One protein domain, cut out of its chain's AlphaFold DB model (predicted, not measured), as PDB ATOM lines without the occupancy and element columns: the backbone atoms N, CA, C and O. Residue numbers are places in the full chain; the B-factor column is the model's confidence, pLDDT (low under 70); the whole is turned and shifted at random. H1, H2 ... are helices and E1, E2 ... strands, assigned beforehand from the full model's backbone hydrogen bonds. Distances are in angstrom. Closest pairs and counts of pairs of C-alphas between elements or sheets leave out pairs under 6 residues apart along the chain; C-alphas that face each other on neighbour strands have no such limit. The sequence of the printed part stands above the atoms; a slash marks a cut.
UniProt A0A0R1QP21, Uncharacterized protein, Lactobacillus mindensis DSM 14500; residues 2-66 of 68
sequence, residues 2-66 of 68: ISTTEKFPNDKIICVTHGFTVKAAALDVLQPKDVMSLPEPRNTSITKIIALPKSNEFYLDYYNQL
ATOM      1  N   ILE A   2      48.740 133.350  85.992       72.69
ATOM      2  CA  ILE A   2      47.493 133.015  86.710       72.69
ATOM      3  C   ILE A   2      46.301 132.763  85.766       72.69
ATOM      4  O   ILE A   2      45.729 131.678  85.772       72.69
ATOM      5  N   SER A   3      46.008 133.691  84.848       79.50
ATOM      6  CA  SER A   3      44.890 133.538  83.898       79.50
ATOM      7  C   SER A   3      45.018 132.330  82.960       79.50
ATOM      8  O   SER A   3      44.021 131.805  82.469       79.50
ATOM      9  N   THR A   4      46.242 131.875  82.682       83.94
ATOM     10  CA  THR A   4      46.495 130.701  81.839       83.94
ATOM     11  C   THR A   4      46.352 129.413  82.645       83.94
ATOM     12  O   THR A   4      45.732 128.471  82.164       83.94
ATOM     13  N   THR A   5      46.873 129.376  83.875       84.44
ATOM     14  CA  THR A   5      46.776 128.209  84.765       84.44
ATOM     15  C   THR A   5      45.354 127.970  85.262       84.44
ATOM     16  O   THR A   5      44.958 126.826  85.434       84.44
ATOM     17  N   GLU A   6      44.552 129.023  85.432       85.38
ATOM     18  CA  GLU A   6      43.118 128.901  85.733       85.38
ATOM     19  C   GLU A   6      42.323 128.360  84.540       85.38
ATOM     20  O   GLU A   6      41.418 127.545  84.711       85.38
ATOM     21  N   LYS A   7      42.668 128.793  83.320       89.69
ATOM     22  CA  LYS A   7      41.994 128.357  82.091       89.69
ATOM     23  C   LYS A   7      42.334 126.913  81.712       89.69
ATOM     24  O   LYS A   7      41.491 126.230  81.137       89.69
ATOM     25  N   PHE A   8      43.541 126.455  82.038       90.38
ATOM     26  CA  PHE A   8      44.047 125.122  81.706       90.38
ATOM     27  C   PHE A   8      44.615 124.410  82.951       90.38
ATOM     28  O   PHE A   8      45.813 124.132  83.015       90.38
ATOM     29  N   PRO A   9      43.781 124.109  83.962       89.44
ATOM     30  CA  PRO A   9      44.248 123.698  85.292       89.44
ATOM     31  C   PRO A   9      44.881 122.303  85.347       89.44
ATOM     32  O   PRO A   9      45.572 121.993  86.314       89.44
ATOM     33  N   ASN A  10      44.649 121.464  84.333       90.62
ATOM     34  CA  ASN A  10      45.167 120.094  84.259       90.62
ATOM     35  C   ASN A  10      46.174 119.894  83.117       90.62
ATOM     36  O   ASN A  10      46.698 118.790  82.949       90.62
ATOM     37  N   ASP A  11      46.444 120.936  82.330       93.31
ATOM     38  CA  ASP A  11      47.298 120.821  81.155       93.31
ATOM     39  C   ASP A  11      48.746 121.164  81.497       93.31
ATOM     40  O   ASP A  11      49.056 121.921  82.419       93.31
ATOM     41  N   LYS A  12      49.665 120.630  80.693       93.69
ATOM     42  CA  LYS A  12      51.071 121.030  80.728       93.69
ATOM     43  C   LYS A  12      51.272 122.180  79.749       93.69
ATOM     44  O   LYS A  12      51.135 121.995  78.543       93.69
ATOM     45  N   ILE A  13      51.625 123.354  80.264       93.38
ATOM     46  CA  ILE A  13      51.902 124.545  79.456       93.38
ATOM     47  C   ILE A  13      53.408 124.627  79.190       93.38
ATOM     48  O   ILE A  13      54.205 124.639  80.126       93.38
ATOM     49  N   ILE A  14      53.799 124.714  77.916       95.44
ATOM     50  CA  ILE A  14      55.187 124.969  77.504       95.44
ATOM     51  C   ILE A  14      55.296 126.423  77.048       95.44
ATOM     52  O   ILE A  14      54.551 126.863  76.174       95.44
ATOM     53  N   CYS A  15      56.243 127.161  77.625       95.19
ATOM     54  CA  CYS A  15      56.563 128.531  77.241       95.19
ATOM     55  C   CYS A  15      58.011 128.596  76.748       95.19
ATOM     56  O   CYS A  15      58.929 128.224  77.479       95.19
ATOM     57  N   VAL A  16      58.213 129.076  75.520       97.12
ATOM     58  CA  VAL A  16      59.543 129.320  74.947       97.12
ATOM     59  C   VAL A  16      59.808 130.818  74.989       97.12
ATOM     60  O   VAL A  16      59.034 131.609  74.454       97.12
ATOM     61  N   THR A  17      60.885 131.217  75.661       96.75
ATOM     62  CA  THR A  17      61.225 132.626  75.877       96.75
ATOM     63  C   THR A  17      62.726 132.799  76.145       96.75
ATOM     64  O   THR A  17      63.511 131.874  75.936       96.75
ATOM     65  N   HIS A  18      63.137 133.989  76.580       97.19
ATOM     66  CA  HIS A  18      64.524 134.347  76.861       97.19
ATOM     67  C   HIS A  18      64.931 134.052  78.309       97.19
ATOM     68  O   HIS A  18      64.095 133.988  79.214       97.19
ATOM     69  N   GLY A  19      66.242 133.928  78.535       96.62
ATOM     70  CA  GLY A  19      66.787 133.533  79.834       96.62
ATOM     71  C   GLY A  19      66.396 134.465  80.982       96.62
ATOM     72  O   GLY A  19      65.974 133.988  82.033       96.62
ATOM     73  N   PHE A  20      66.395 135.779  80.737       95.69
ATOM     74  CA  PHE A  20      65.946 136.763  81.724       95.69
ATOM     75  C   PHE A  20      64.499 136.519  82.177       95.69
ATOM     76  O   PHE A  20      64.207 136.550  83.368       95.69
ATOM     77  N   THR A  21      63.588 136.230  81.244       96.75
ATOM     78  CA  THR A  21      62.173 135.984  81.560       96.75
ATOM     79  C   THR A  21      61.995 134.703  82.372       96.75
ATOM     80  O   THR A  21      61.213 134.685  83.320       96.75
ATOM     81  N   VAL A  22      62.755 133.650  82.054       97.50
ATOM     82  CA  VAL A  22      62.761 132.404  82.837       97.50
ATOM     83  C   VAL A  22      63.280 132.651  84.257       97.50
ATOM     84  O   VAL A  22      62.679 132.180  85.220       97.50
ATOM     85  N   LYS A  23      64.365 133.418  84.400       97.56
ATOM     86  CA  LYS A  23      64.923 133.781  85.708       97.56
ATOM     87  C   LYS A  23      63.956 134.633  86.524       97.56
ATOM     88  O   LYS A  23      63.736 134.331  87.692       97.56
ATOM     89  N   ALA A  24      63.352 135.653  85.918       96.62
ATOM     90  CA  ALA A  24      62.368 136.505  86.579       96.62
ATOM     91  C   ALA A  24      61.169 135.687  87.088       96.62
ATOM     92  O   ALA A  24      60.759 135.866  88.228       96.62
ATOM     93  N   ALA A  25      60.671 134.736  86.291       96.31
ATOM     94  CA  ALA A  25      59.609 133.827  86.718       96.31
ATOM     95  C   ALA A  25      60.030 132.947  87.907       96.31
ATOM     96  O   ALA A  25      59.267 132.789  88.852       96.31
ATOM     97  N   ALA A  26      61.248 132.396  87.900       97.38
ATOM     98  CA  ALA A  26      61.746 131.596  89.020       97.38
ATOM     99  C   ALA A  26      61.955 132.432  90.300       97.38
ATOM    100  O   ALA A  26      61.660 131.956  91.395       97.38
ATOM    101  N   LEU A  27      62.429 133.677  90.171       97.12
ATOM    102  CA  LEU A  27      62.587 134.607  91.294       97.12
ATOM    103  C   LEU A  27      61.243 135.036  91.890       97.12
ATOM    104  O   LEU A  27      61.141 135.129  93.107       97.12
ATOM    105  N   ASP A  28      60.226 135.268  91.058       95.19
ATOM    106  CA  ASP A  28      58.869 135.598  91.513       95.19
ATOM    107  C   ASP A  28      58.262 134.462  92.349       95.19
ATOM    108  O   ASP A  28      57.633 134.705  93.374       95.19
ATOM    109  N   VAL A  29      58.538 133.211  91.960       95.88
ATOM    110  CA  VAL A  29      58.115 132.019  92.706       95.88
ATOM    111  C   VAL A  29      58.887 131.847  94.017       95.88
ATOM    112  O   VAL A  29      58.286 131.552  95.045       95.88
ATOM    113  N   LEU A  30      60.216 131.989  94.000       96.06
ATOM    114  CA  LEU A  30      61.054 131.710  95.174       96.06
ATOM    115  C   LEU A  30      61.147 132.871  96.172       96.06
ATOM    116  O   LEU A  30      61.496 132.643  97.328       96.06
ATOM    117  N   GLN A  31      60.915 134.102  95.714       95.44
ATOM    118  CA  GLN A  31      61.059 135.347  96.474       95.44
ATOM    119  C   GLN A  31      62.311 135.398  97.380       95.44
ATOM    120  O   GLN A  31      62.210 135.723  98.568       95.44
ATOM    121  N   PRO A  32      63.517 135.072  96.866       96.31
ATOM    122  CA  PRO A  32      64.718 135.106  97.684       96.31
ATOM    123  C   PRO A  32      65.071 136.551  98.051       96.31
ATOM    124  O   PRO A  32      64.842 137.484  97.282       96.31
ATOM    125  N   LYS A  33      65.711 136.739  99.210       95.69
ATOM    126  CA  LYS A  33      66.192 138.063  99.642       95.69
ATOM    127  C   LYS A  33      67.221 138.655  98.672       95.69
ATOM    128  O   LYS A  33      67.263 139.867  98.490       95.69
ATOM    129  N   ASP A  34      68.058 137.801  98.088       94.75
ATOM    130  CA  ASP A  34      69.034 138.187  97.073       94.75
ATOM    131  C   ASP A  34      68.588 137.679  95.699       94.75
ATOM    132  O   ASP A  34      68.556 136.475  95.442       94.75
ATOM    133  N   VAL A  35      68.270 138.606  94.798       90.50
ATOM    134  CA  VAL A  35      67.852 138.304  93.421       90.50
ATOM    135  C   VAL A  35      68.994 137.767  92.553       90.50
ATOM    136  O   VAL A  35      68.748 137.162  91.509       90.50
ATOM    137  N   MET A  36      70.244 137.941  92.986       92.62
ATOM    138  CA  MET A  36      71.419 137.385  92.318       92.62
ATOM    139  C   MET A  36      71.672 135.918  92.692       92.62
ATOM    140  O   MET A  36      72.571 135.296  92.131       92.62
ATOM    141  N   SER A  37      70.852 135.338  93.577       92.69
ATOM    142  CA  SER A  37      70.950 133.935  94.007       92.69
ATOM    143  C   SER A  37      70.659 132.906  92.907       92.69
ATOM    144  O   SER A  37      71.050 131.746  93.045       92.69
ATOM    145  N   LEU A  38      70.015 133.307  91.802       95.31
ATOM    146  CA  LEU A  38      69.812 132.456  90.626       95.31
ATOM    147  C   LEU A  38      70.722 132.886  89.460       95.31
ATOM    148  O   LEU A  38      70.682 134.053  89.042       95.31
ATOM    149  N   PRO A  39      71.509 131.961  88.871       94.94
ATOM    150  CA  PRO A  39      72.313 132.267  87.691       94.94
ATOM    151  C   PRO A  39      71.416 132.454  86.466       94.94
ATOM    152  O   PRO A  39      70.294 131.954  86.442       94.94
ATOM    153  N   GLU A  40      71.902 133.118  85.418       95.31
ATOM    154  CA  GLU A  40      71.199 133.115  84.128       95.31
ATOM    155  C   GLU A  40      71.056 131.676  83.595       95.31
ATOM    156  O   GLU A  40      72.009 130.888  83.676       95.31
ATOM    157  N   PRO A  41      69.881 131.292  83.070       97.31
ATOM    158  CA  PRO A  41      69.677 129.951  82.556       97.31
ATOM    159  C   PRO A  41      70.396 129.786  81.214       97.31
ATOM    160  O   PRO A  41      70.487 130.707  80.402       97.31
ATOM    161  N   ARG A  42      70.915 128.584  80.973       97.31
ATOM    162  CA  ARG A  42      71.627 128.237  79.743       97.31
ATOM    163  C   ARG A  42      70.652 128.152  78.576       97.31
ATOM    164  O   ARG A  42      69.477 127.818  78.750       97.31
ATOM    165  N   ASN A  43      71.171 128.370  77.372       96.38
ATOM    166  CA  ASN A  43      70.413 128.157  76.144       96.38
ATOM    167  C   ASN A  43      69.826 126.744  76.120       96.38
ATOM    168  O   ASN A  43      70.493 125.785  76.510       96.38
ATOM    169  N   THR A  44      68.577 126.625  75.661       96.19
ATOM    170  CA  THR A  44      67.830 125.355  75.545       96.19
ATOM    171  C   THR A  44      67.664 124.560  76.845       96.19
ATOM    172  O   THR A  44      67.216 123.418  76.816       96.19
ATOM    173  N   SER A  45      67.991 125.158  77.992       97.81
ATOM    174  CA  SER A  45      67.674 124.567  79.284       97.81
ATOM    175  C   SER A  45      66.175 124.647  79.570       97.81
ATOM    176  O   SER A  45      65.444 125.472  79.019       97.81
ATOM    177  N   ILE A  46      65.724 123.762  80.449       98.00
ATOM    178  CA  ILE A  46      64.344 123.616  80.871       98.00
ATOM    179  C   ILE A  46      64.258 124.030  82.339       98.00
ATOM    180  O   ILE A  46      65.050 123.603  83.182       98.00
ATOM    181  N   THR A  47      63.251 124.842  82.635       98.12
ATOM    182  CA  THR A  47      62.829 125.204  83.987       98.12
ATOM    183  C   THR A  47      61.374 124.789  84.136       98.12
ATOM    184  O   THR A  47      60.572 125.034  83.232       98.12
ATOM    185  N   LYS A  48      61.024 124.159  85.258       97.81
ATOM    186  CA  LYS A  48      59.661 123.700  85.527       97.81
ATOM    187  C   LYS A  48      59.119 124.352  86.785       97.81
ATOM    188  O   LYS A  48      59.703 124.239  87.859       97.81
ATOM    189  N   ILE A  49      57.969 124.997  86.622       97.00
ATOM    190  CA  ILE A  49      57.181 125.586  87.699       97.00
ATOM    191  C   ILE A  49      55.857 124.823  87.767       97.00
ATOM    192  O   ILE A  49      55.209 124.599  86.745       97.00
ATOM    193  N   ILE A  50      55.474 124.409  88.968       95.50
ATOM    194  CA  ILE A  50      54.185 123.790  89.270       95.50
ATOM    195  C   ILE A  50      53.275 124.885  89.819       95.50
ATOM    196  O   ILE A  50      53.647 125.562  90.771       95.50
ATOM    197  N   ALA A  51      52.092 125.048  89.232       92.44
ATOM    198  CA  ALA A  51      51.052 125.935  89.742       92.44
ATOM    199  C   ALA A  51      49.980 125.110  90.459       92.44
ATOM    200  O   ALA A  51      49.561 124.076  89.938       92.44
ATOM    201  N   LEU A  52      49.514 125.571  91.620       90.25
ATOM    202  CA  LEU A  52      48.346 125.031  92.313       90.25
ATOM    203  C   LEU A  52      47.139 125.945  92.045       90.25
ATOM    204  O   LEU A  52      46.990 126.977  92.702       90.25
ATOM    205  N   PRO A  53      46.236 125.583  91.111       77.56
ATOM    206  CA  PRO A  53      45.209 126.503  90.613       77.56
ATOM    207  C   PRO A  53      44.215 126.980  91.679       77.56
ATOM    208  O   PRO A  53      43.581 128.012  91.510       77.56
ATOM    209  N   LYS A  54      44.053 126.222  92.773       82.19
ATOM    210  CA  LYS A  54      43.103 126.545  93.848       82.19
ATOM    211  C   LYS A  54      43.670 127.484  94.912       82.19
ATOM    212  O   LYS A  54      42.890 128.185  95.544       82.19
ATOM    213  N   SER A  55      44.982 127.460  95.139       84.62
ATOM    214  CA  SER A  55      45.649 128.266  96.169       84.62
ATOM    215  C   SER A  55      46.453 129.430  95.593       84.62
ATOM    216  O   SER A  55      46.939 130.260  96.353       84.62
ATOM    217  N   ASN A  56      46.566 129.523  94.262       81.88
ATOM    218  CA  ASN A  56      47.420 130.495  93.575       81.88
ATOM    219  C   ASN A  56      48.893 130.418  94.029       81.88
ATOM    220  O   ASN A  56      49.632 131.399  93.982       81.88
ATOM    221  N   GLU A  57      49.306 129.237  94.487       90.31
ATOM    222  CA  GLU A  57      50.669 128.943  94.908       90.31
ATOM    223  C   GLU A  57      51.462 128.374  93.736       90.31
ATOM    224  O   GLU A  57      50.933 127.656  92.880       90.31
ATOM    225  N   PHE A  58      52.755 128.672  93.723       94.38
ATOM    226  CA  PHE A  58      53.681 128.203  92.707       94.38
ATOM    227  C   PHE A  58      54.905 127.583  93.374       94.38
ATOM    228  O   PHE A  58      55.370 128.060  94.405       94.38
ATOM    229  N   TYR A  59      55.448 126.536  92.758       95.69
ATOM    230  CA  TYR A  59      56.653 125.854  93.221       95.69
ATOM    231  C   TYR A  59      57.621 125.690  92.064       95.69
ATOM    232  O   TYR A  59      57.232 125.269  90.974       95.69
ATOM    233  N   LEU A  60      58.891 125.990  92.302       97.31
ATOM    234  CA  LEU A  60      59.957 125.683  91.361       97.31
ATOM    235  C   LEU A  60      60.384 124.224  91.570       97.31
ATOM    236  O   LEU A  60      60.932 123.894  92.616       97.31
ATOM    237  N   ASP A  61      60.122 123.364  90.587       97.56
ATOM    238  CA  ASP A  61      60.504 121.944  90.629       97.56
ATOM    239  C   ASP A  61      61.989 121.788  90.264       97.56
ATOM    240  O   ASP A  61      62.787 121.237  91.016       97.56
ATOM    241  N   TYR A  62      62.393 122.378  89.136       97.62
ATOM    242  CA  TYR A  62      63.796 122.458  88.738       97.62
ATOM    243  C   TYR A  62      64.074 123.688  87.877       97.62
ATOM    244  O   TYR A  62      63.183 124.240  87.223       97.62
ATOM    245  N   TYR A  63      65.345 124.090  87.850       97.88
ATOM    246  CA  TYR A  63      65.838 125.277  87.163       97.88
ATOM    247  C   TYR A  63      67.056 124.956  86.296       97.88
ATOM    248  O   TYR A  63      67.971 124.272  86.753       97.88
ATOM    249  N   ASN A  64      67.105 125.506  85.076       97.38
ATOM    250  CA  ASN A  64      68.288 125.467  84.203       97.38
ATOM    251  C   ASN A  64      68.832 124.040  83.928       97.38
ATOM    252  O   ASN A  64      70.047 123.803  83.833       97.38
ATOM    253  N   GLN A  65      67.924 123.071  83.791       97.38
ATOM    254  CA  GLN A  65      68.268 121.683  83.496       97.38
ATOM    255  C   GLN A  65      68.433 121.490  81.988       97.38
ATOM    256  O   GLN A  65      67.552 121.857  81.218       97.38
ATOM    257  N   LEU A  66      69.554 120.921  81.543       94.81
ATOM    258  CA  LEU A  66      69.720 120.584  80.127       94.81
ATOM    259  C   LEU A  66      68.961 119.288  79.807       94.81
ATOM    260  O   LEU A  66      68.981 118.371  80.634       94.81
TER     261      LEU A  66
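Overview. This is residues 2 to 66 of the 68 residues of an uncharacterized protein of Lactobacillus mindensis DSM 14500 (UniProt A0A0R1QP21). Two long antiparallel strands, E1 and E2, make a hairpin, and the longer helix H2 packs over one of its faces while the other face is bare. The short helix H1 sits near the turn end of the hairpin, on the same side as H2, and residues 31 to 45 swing out in a wide loop from the end of H2 to the start of E1. The printed part has 65 residues, with two named helices and two named strands in the order H1, H2, E1, E2; the sheet's order is E1 - E2, antiparallel, and the class is mixed, helices and strands. The whole is compact, with a radius of gyration of the C-alphas of 12.1 A and spans of 30 by 27 by 17 A.

Arrangement. Start with E1, residues 46 to 52, and E2, residues 57 to 65, a hairpin of antiparallel neighbours whose directions stand at 169 degrees. Look at C-alphas 47 and 63, which face each other at 4.4 A. Across the pair, N 46 and O 65 are within hydrogen-bond range at 2.7 A, and N 52 and O 57 at 2.8 A. Next find H2, residues 19 to 30: its closest C-alphas to E2 are those of Val 29 and Phe 58, 5.8 A apart, among 7 pairs within 8 A. Its closest to E1 are those of Val 22 and Thr 47, 7.3 A apart. H1, residues 2 to 7, comes closest to E1 with the C-alphas of Thr 5 and Ala 51, 6.9 A apart. H1 is apart from E2 and from H2. In H1 and H2 every O i to N i+4 pair is within hydrogen-bond range.

Along the chain. Find C-alpha 46 at (64.344, 123.616, 80.871); from there E1 runs 19.7 A to C-alpha 52. E2 runs 22.2 A from C-alpha 57 to C-alpha 65 at (68.268, 121.683, 83.496). H2 runs 16.5 A from C-alpha 19 to C-alpha 30. H1 begins at C-alpha 2, at (47.493, 133.015, 86.710), and is 8.6 A long.

Size, cuts and confidence. Look for the two C-alphas farthest apart, those of Asn 43 and Lys 54, at 32.6 A. The links H1 to H2, with 11 residues, and H2 to E1, with 15, are long; the link E1 to E2, with 4, is tight. The C-alphas of residues 31 to 45, a stretch with no named element, lie 12 to 17 A from the mean of all C-alphas. The printed part has no cut. In this model the mean pLDDT of the printed part is 93.4, that of H1 is 83, and no printed residue is under 70.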